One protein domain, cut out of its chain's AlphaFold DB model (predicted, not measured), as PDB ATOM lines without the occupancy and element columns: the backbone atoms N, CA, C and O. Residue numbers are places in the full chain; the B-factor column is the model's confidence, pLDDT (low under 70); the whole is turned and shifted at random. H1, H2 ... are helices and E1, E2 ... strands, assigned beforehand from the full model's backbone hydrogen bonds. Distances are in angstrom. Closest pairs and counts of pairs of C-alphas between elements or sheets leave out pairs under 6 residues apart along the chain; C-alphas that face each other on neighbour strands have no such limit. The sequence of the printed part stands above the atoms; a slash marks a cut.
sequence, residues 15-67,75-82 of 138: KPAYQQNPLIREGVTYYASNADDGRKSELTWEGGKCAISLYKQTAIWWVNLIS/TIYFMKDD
ATOM      1  N   LYS A  15     172.460 206.879 141.203       91.44
ATOM      2  CA  LYS A  15     172.397 208.269 141.643       91.44
ATOM      3  C   LYS A  15     173.750 208.703 142.209       91.44
ATOM      4  O   LYS A  15     174.637 207.891 142.447       91.44
ATOM      5  N   PRO A  16     173.976 210.013 142.382       94.75
ATOM      6  CA  PRO A  16     175.189 210.472 143.037       94.75
ATOM      7  C   PRO A  16     175.212 209.980 144.488       94.75
ATOM      8  O   PRO A  16     174.420 210.433 145.316       94.75
ATOM      9  N   ALA A  17     176.123 209.058 144.782       94.81
ATOM     10  CA  ALA A  17     176.336 208.512 146.112       94.81
ATOM     11  C   ALA A  17     177.600 209.095 146.752       94.81
ATOM     12  O   ALA A  17     178.607 209.355 146.087       94.81
ATOM     13  N   TYR A  18     177.556 209.271 148.066       94.69
ATOM     14  CA  TYR A  18     178.678 209.717 148.879       94.69
ATOM     15  C   TYR A  18     178.885 208.762 150.046       94.69
ATOM     16  O   TYR A  18     177.929 208.289 150.662       94.69
ATOM     17  N   GLN A  19     180.148 208.560 150.412       93.88
ATOM     18  CA  GLN A  19     180.517 207.881 151.645       93.88
ATOM     19  C   GLN A  19     181.643 208.617 152.362       93.88
ATOM     20  O   GLN A  19     182.538 209.183 151.730       93.88
ATOM     21  N   GLN A  20     181.618 208.577 153.688       92.00
ATOM     22  CA  GLN A  20     182.659 209.149 154.526       92.00
ATOM     23  C   GLN A  20     183.776 208.124 154.760       92.00
ATOM     24  O   GLN A  20     183.515 206.972 155.098       92.00
ATOM     25  N   ASN A  21     185.029 208.572 154.639       89.06
ATOM     26  CA  ASN A  21     186.237 207.772 154.874       89.06
ATOM     27  C   ASN A  21     186.293 206.476 154.036       89.06
ATOM     28  O   ASN A  21     186.390 205.394 154.618       89.06
ATOM     29  N   PRO A  22     186.221 206.549 152.693       88.75
ATOM     30  CA  PRO A  22     186.268 205.368 151.833       88.75
ATOM     31  C   PRO A  22     187.539 204.535 152.055       88.75
ATOM     32  O   PRO A  22     188.635 205.087 152.163       88.75
ATOM     33  N   LEU A  23     187.402 203.206 152.079       85.31
ATOM     34  CA  LEU A  23     188.546 202.299 152.028       85.31
ATOM     35  C   LEU A  23     189.121 202.298 150.606       85.31
ATOM     36  O   LEU A  23     188.460 201.877 149.659       85.31
ATOM     37  N   ILE A  24     190.365 202.752 150.467       79.50
ATOM     38  CA  ILE A  24     191.104 202.731 149.202       79.50
ATOM     39  C   ILE A  24     192.119 201.593 149.284       79.50
ATOM     40  O   ILE A  24     192.998 201.610 150.146       79.50
ATOM     41  N   ARG A  25     191.990 200.598 148.403       72.25
ATOM     42  CA  ARG A  25     192.939 199.489 148.270       72.25
ATOM     43  C   ARG A  25     193.387 199.398 146.818       72.25
ATOM     44  O   ARG A  25     192.575 199.568 145.911       72.25
ATOM     45  N   GLU A  26     194.666 199.134 146.589       69.31
ATOM     46  CA  GLU A  26     195.168 198.926 145.230       69.31
ATOM     47  C   GLU A  26     194.457 197.725 144.585       69.31
ATOM     48  O   GLU A  26     194.399 196.638 145.161       69.31
ATOM     49  N   GLY A  27     193.863 197.945 143.409       68.38
ATOM     50  CA  GLY A  27     193.195 196.911 142.610       68.38
ATOM     51  C   GLY A  27     191.709 196.662 142.901       68.38
ATOM     52  O   GLY A  27     191.062 196.027 142.074       68.38
ATOM     53  N   VAL A  28     191.136 197.173 144.002       68.50
ATOM     54  CA  VAL A  28     189.693 197.041 144.307       68.50
ATOM     55  C   VAL A  28     189.140 198.355 144.849       68.50
ATOM     56  O   VAL A  28     189.583 198.855 145.883       68.50
ATOM     57  N   THR A  29     188.143 198.911 144.166       71.06
ATOM     58  CA  THR A  29     187.564 200.210 144.522       71.06
ATOM     59  C   THR A  29     186.221 200.058 145.222       71.06
ATOM     60  O   THR A  29     185.211 199.783 144.580       71.06
ATOM     61  N   TYR A  30     186.198 200.289 146.538       85.69
ATOM     62  CA  TYR A  30     184.998 200.260 147.384       85.69
ATOM     63  C   TYR A  30     184.250 201.598 147.371       85.69
ATOM     64  O   TYR A  30     184.095 202.246 148.408       85.69
ATOM     65  N   TYR A  31     183.852 202.060 146.189       88.75
ATOM     66  CA  TYR A  31     183.194 203.353 146.026       88.75
ATOM     67  C   TYR A  31     181.762 203.359 146.561       88.75
ATOM     68  O   TYR A  31     181.082 202.334 146.599       88.75
ATOM     69  N   ALA A  32     181.278 204.558 146.892       91.12
ATOM     70  CA  ALA A  32     179.906 204.763 147.345       91.12
ATOM     71  C   ALA A  32     178.881 204.289 146.308       91.12
ATOM     72  O   ALA A  32     177.850 203.743 146.692       91.12
ATOM     73  N   SER A  33     179.211 204.441 145.020       92.25
ATOM     74  CA  SER A  33     178.395 204.024 143.877       92.25
ATOM     75  C   SER A  33     178.184 202.513 143.776       92.25
ATOM     76  O   SER A  33     177.293 202.053 143.078       92.25
ATOM     77  N   ASN A  34     179.008 201.706 144.445       89.69
ATOM     78  CA  ASN A  34     178.830 200.255 144.413       89.69
ATOM     79  C   ASN A  34     177.564 199.831 145.176       89.69
ATOM     80  O   ASN A  34     177.003 198.780 144.907       89.69
ATOM     81  N   ALA A  35     177.098 200.643 146.133       91.12
ATOM     82  CA  ALA A  35     175.894 200.345 146.905       91.12
ATOM     83  C   ALA A  35     174.588 200.649 146.146       91.12
ATOM     84  O   ALA A  35     173.526 200.175 146.553       91.12
ATOM     85  N   ASP A  36     174.646 201.429 145.063       91.44
ATOM     86  CA  ASP A  36     173.479 201.860 144.289       91.44
ATOM     87  C   ASP A  36     173.576 201.534 142.785       91.44
ATOM     88  O   ASP A  36     172.769 202.023 141.994       91.44
ATOM     89  N   ASP A  37     174.502 200.657 142.381       89.56
ATOM     90  CA  ASP A  37     174.685 200.216 140.989       89.56
ATOM     91  C   ASP A  37     173.726 199.093 140.542       89.56
ATOM     92  O   ASP A  37     173.741 198.670 139.383       89.56
ATOM     93  N   GLY A  38     172.899 198.588 141.463       85.94
ATOM     94  CA  GLY A  38     171.933 197.515 141.223       85.94
ATOM     95  C   GLY A  38     172.529 196.104 141.178       85.94
ATOM     96  O   GLY A  38     171.776 195.137 141.018       85.94
ATOM     97  N   ARG A  39     173.844 195.933 141.345       82.88
ATOM     98  CA  ARG A  39     174.513 194.628 141.292       82.88
ATOM     99  C   ARG A  39     174.496 193.958 142.663       82.88
ATOM    100  O   ARG A  39     175.152 194.382 143.601       82.88
ATOM    101  N   LYS A  40     173.785 192.832 142.763       81.25
ATOM    102  CA  LYS A  40     173.590 192.092 144.029       81.25
ATOM    103  C   LYS A  40     174.239 190.704 144.042       81.25
ATOM    104  O   LYS A  40     174.074 189.953 144.999       81.25
ATOM    105  N   SER A  41     174.920 190.325 142.958       70.56
ATOM    106  CA  SER A  41     175.348 188.940 142.721       70.56
ATOM    107  C   SER A  41     176.517 188.484 143.592       70.56
ATOM    108  O   SER A  41     176.636 187.295 143.857       70.56
ATOM    109  N   GLU A  42     177.362 189.405 144.050       70.50
ATOM    110  CA  GLU A  42     178.616 189.079 144.727       70.50
ATOM    111  C   GLU A  42     178.875 190.112 145.819       70.50
ATOM    112  O   GLU A  42     179.467 191.161 145.592       70.50
ATOM    113  N   LEU A  43     178.341 189.832 147.004       74.50
ATOM    114  CA  LEU A  43     178.448 190.708 148.173       74.50
ATOM    115  C   LEU A  43     179.675 190.359 149.028       74.50
ATOM    116  O   LEU A  43     179.703 190.683 150.208       74.50
ATOM    117  N   THR A  44     180.652 189.649 148.466       74.06
ATOM    118  CA  THR A  44     181.869 189.248 149.173       74.06
ATOM    119  C   THR A  44     182.807 190.437 149.330       74.06
ATOM    120  O   THR A  44     182.737 191.410 148.572       74.06
ATOM    121  N   TRP A  45     183.695 190.370 150.323       69.94
ATOM    122  CA  TRP A  45     184.693 191.419 150.524       69.94
ATOM    123  C   TRP A  45     185.656 191.515 149.325       69.94
ATOM    124  O   TRP A  45     185.994 192.620 148.917       69.94
ATOM    125  N   GLU A  46     186.024 190.389 148.702       70.06
ATOM    126  CA  GLU A  46     186.889 190.358 147.509       70.06
ATOM    127  C   GLU A  46     186.172 190.794 146.225       70.06
ATOM    128  O   GLU A  46     186.809 191.344 145.328       70.06
ATOM    129  N   GLY A  47     184.851 190.601 146.141       72.38
ATOM    130  CA  GLY A  47     184.072 190.844 144.924       72.38
ATOM    131  C   GLY A  47     183.968 192.314 144.514       72.38
ATOM    132  O   GLY A  47     183.526 192.620 143.408       72.38
ATOM    133  N   GLY A  48     184.352 193.250 145.389       75.81
ATOM    134  CA  GLY A  48     184.459 194.672 145.052       75.81
ATOM    135  C   GLY A  48     183.132 195.379 144.749       75.81
ATOM    136  O   GLY A  48     183.152 196.508 144.269       75.81
ATOM    137  N   LYS A  49     181.978 194.758 145.036       83.38
ATOM    138  CA  LYS A  49     180.635 195.329 144.791       83.38
ATOM    139  C   LYS A  49     180.004 195.977 146.024       83.38
ATOM    140  O   LYS A  49     178.826 196.304 146.022       83.38
ATOM    141  N   CYS A  50     180.773 196.158 147.095       86.88
ATOM    142  CA  CYS A  50     180.308 196.811 148.316       86.88
ATOM    143  C   CYS A  50     180.928 198.206 148.468       86.88
ATOM    144  O   CYS A  50     182.044 198.463 148.011       86.88
ATOM    145  N   ALA A  51     180.210 199.090 149.158       90.62
ATOM    146  CA  ALA A  51     180.750 200.328 149.709       90.62
ATOM    147  C   ALA A  51     181.357 200.033 151.090       90.62
ATOM    148  O   ALA A  51     180.683 199.461 151.949       90.62
ATOM    149  N   ILE A  52     182.624 200.397 151.311       88.88
ATOM    150  CA  ILE A  52     183.341 200.118 152.568       88.88
ATOM    151  C   ILE A  52     184.019 201.392 153.074       88.88
ATOM    152  O   ILE A  52     184.758 202.055 152.343       88.88
ATOM    153  N   SER A  53     183.798 201.709 154.349       89.50
ATOM    154  CA  SER A  53     184.496 202.778 155.065       89.50
ATOM    155  C   SER A  53     185.654 202.235 155.906       89.50
ATOM    156  O   SER A  53     185.611 201.109 156.400       89.50
ATOM    157  N   LEU A  54     186.666 203.067 156.140       86.62
ATOM    158  CA  LEU A  54     187.714 202.815 157.125       86.62
ATOM    159  C   LEU A  54     187.132 202.693 158.539       86.62
ATOM    160  O   LEU A  54     186.120 203.314 158.868       86.62
ATOM    161  N   TYR A  55     187.822 201.938 159.395       82.88
ATOM    162  CA  TYR A  55     187.433 201.754 160.792       82.88
ATOM    163  C   TYR A  55     187.428 203.092 161.549       82.88
ATOM    164  O   TYR A  55     188.473 203.676 161.850       82.88
ATOM    165  N   LYS A  56     186.222 203.575 161.852       86.38
ATOM    166  CA  LYS A  56     185.919 204.755 162.671       86.38
ATOM    167  C   LYS A  56     184.673 204.464 163.505       86.38
ATOM    168  O   LYS A  56     183.943 203.520 163.225       86.38
ATOM    169  N   GLN A  57     184.424 205.287 164.520       87.50
ATOM    170  CA  GLN A  57     183.258 205.136 165.396       87.50
ATOM    171  C   GLN A  57     181.923 205.330 164.655       87.50
ATOM    172  O   GLN A  57     180.925 204.723 165.026       87.50
ATOM    173  N   THR A  58     181.928 206.132 163.588       86.06
ATOM    174  CA  THR A  58     180.757 206.408 162.752       86.06
ATOM    175  C   THR A  58     181.127 206.228 161.284       86.06
ATOM    176  O   THR A  58     182.156 206.741 160.837       86.06
ATOM    177  N   ALA A  59     180.271 205.530 160.539       88.69
ATOM    178  CA  ALA A  59     180.318 205.429 159.086       88.69
ATOM    179  C   ALA A  59     179.084 206.126 158.501       88.69
ATOM    180  O   ALA A  59     177.970 205.911 158.977       88.69
ATOM    181  N   ILE A  60     179.284 206.974 157.490       92.25
ATOM    182  CA  ILE A  60     178.203 207.711 156.824       92.25
ATOM    183  C   ILE A  60     178.201 207.339 155.349       92.25
ATOM    184  O   ILE A  60     179.232 207.424 154.681       92.25
ATOM    185  N   TRP A  61     177.026 206.986 154.843       94.12
ATOM    186  CA  TRP A  61     176.751 206.813 153.424       94.12
ATOM    187  C   TRP A  61     175.401 207.459 153.107       94.12
ATOM    188  O   TRP A  61     174.462 207.335 153.896       94.12
ATOM    189  N   TRP A  62     175.301 208.170 151.984       94.75
ATOM    190  CA  TRP A  62     174.041 208.745 151.510       94.75
ATOM    191  C   TRP A  62     173.999 208.831 149.985       94.75
ATOM    192  O   TRP A  62     175.033 208.858 149.317       94.75
ATOM    193  N   VAL A  63     172.783 208.907 149.448       95.44
ATOM    194  CA  VAL A  63     172.506 209.040 148.017       95.44
ATOM    195  C   VAL A  63     171.673 210.290 147.760       95.44
ATOM    196  O   VAL A  63     170.712 210.578 148.478       95.44
ATOM    197  N   ASN A  64     172.045 211.050 146.733       94.12
ATOM    198  CA  ASN A  64     171.319 212.236 146.313       94.12
ATOM    199  C   ASN A  64     170.247 211.865 145.278       94.12
ATOM    200  O   ASN A  64     170.550 211.621 144.111       94.12
ATOM    201  N   LEU A  65     168.977 211.871 145.689       93.06
ATOM    202  CA  LEU A  65     167.844 211.577 144.802       93.06
ATOM    203  C   LEU A  65     167.503 212.715 143.823       93.06
ATOM    204  O   LEU A  65     166.617 212.535 142.990       93.06
ATOM    205  N   ILE A  66     168.208 213.854 143.889       90.69
ATOM    206  CA  ILE A  66     168.059 215.066 143.058       90.69
ATOM    207  C   ILE A  66     166.745 215.824 143.304       90.69
ATOM    208  O   ILE A  66     166.750 217.049 143.396       90.69
ATOM    209  N   SER A  67     165.630 215.116 143.457       89.88
ATOM    210  CA  SER A  67     164.321 215.674 143.787       89.88
ATOM    211  C   SER A  67     163.663 214.925 144.947       89.88
ATOM    212  O   SER A  67     164.097 213.849 145.373       89.88
ATOM    213  N   THR A  75     165.797 198.983 151.211       83.19
ATOM    214  CA  THR A  75     166.430 197.666 151.335       83.19
ATOM    215  C   THR A  75     167.938 197.842 151.398       83.19
ATOM    216  O   THR A  75     168.523 198.461 150.513       83.19
ATOM    217  N   ILE A  76     168.567 197.290 152.436       85.19
ATOM    218  CA  ILE A  76     170.018 197.340 152.639       85.19
ATOM    219  C   ILE A  76     170.567 195.922 152.509       85.19
ATOM    220  O   ILE A  76     170.083 195.002 153.169       85.19
ATOM    221  N   TYR A  77     171.583 195.757 151.664       82.69
ATOM    222  CA  TYR A  77     172.307 194.502 151.508       82.69
ATOM    223  C   TYR A  77     173.653 194.604 152.215       82.69
ATOM    224  O   TYR A  77     174.429 195.523 151.968       82.69
ATOM    225  N   PHE A  78     173.918 193.656 153.107       82.06
ATOM    226  CA  PHE A  78     175.172 193.596 153.845       82.06
ATOM    227  C   PHE A  78     176.201 192.758 153.091       82.06
ATOM    228  O   PHE A  78     175.846 191.800 152.396       82.06
ATOM    229  N   MET A  79     177.475 193.103 153.281       79.94
ATOM    230  CA  MET A  79     178.592 192.272 152.848       79.94
ATOM    231  C   MET A  79     178.434 190.861 153.431       79.94
ATOM    232  O   MET A  79     178.169 190.692 154.623       79.94
ATOM    233  N   LYS A  80     178.576 189.851 152.576       73.88
ATOM    234  CA  LYS A  80     178.600 188.441 152.945       73.88
ATOM    235  C   LYS A  80     180.049 188.028 153.121       73.88
ATOM    236  O   LYS A  80     180.866 188.212 152.228       73.88
ATOM    237  N   ASP A  81     180.358 187.471 154.276       63.78
ATOM    238  CA  ASP A  81     181.631 186.808 154.473       63.78
ATOM    239  C   ASP A  81     181.472 185.337 154.075       63.78
ATOM    240  O   ASP A  81     180.746 184.589 154.739       63.78
ATOM    241  N   ASP A  82     182.130 184.922 152.992       56.00
ATOM    242  CA  ASP A  82     182.194 183.508 152.603       56.00
ATOM    243  C   ASP A  82     182.920 182.659 153.670       56.00
ATOM    244  O   ASP A  82     182.798 181.438 153.666       56.00
TER     245      ASP A  82
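What this domain is: This is residues 15 to 67 and 75 to 82 of the 138 residues of an uncharacterized protein of Crassostrea gigas (UniProt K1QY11). With little regular structure, this is mostly long loops, with a small two-stranded antiparallel ribbon, E1 and E2, at one side and the short helix H1 next to E1; the long unnamed stretch of residues 36 to 60 loops away from H1 and comes back to E2. Residues 75 to 82 form a separate extended piece past a cut. The printed part has 61 residues, in order E1, H1, E2; the sheet is antiparallel, and the class is mixed with 10 residues in named elements. It is compact, with a radius of gyration of the C-alphas of 11.6 A and spans of 37 by 27 by 21 A.

How they stand to each other: E1, residues 17 to 19, and E2, residues 61 to 63, are antiparallel neighbours at 167 degrees. N 18 and O 62, 2.8 A apart, are within hydrogen-bond range. The closest C-alphas of E1 and H1, residues 32 to 35, are those of Ala 17 and Ala 32, 5.3 A apart. H1 is too short for any O i to N i+4 pair; its one O i to N i+3 pair is within range.

Where its parts are: E1 is 7.0 A long from C-alpha 17 (176.336, 208.512, 146.112), H1 6.0 A, and E2 7.2 A, to C-alpha 63 (172.506, 209.040, 148.017).

The domain as a whole: Residues 68 to 74 are not printed; C-alphas 67 and 75 are 19.6 A apart. The links E1 to H1 and H1 to E2 are long. pLDDT is under 70 at residues 26 to 28, 45 and 81 to 82.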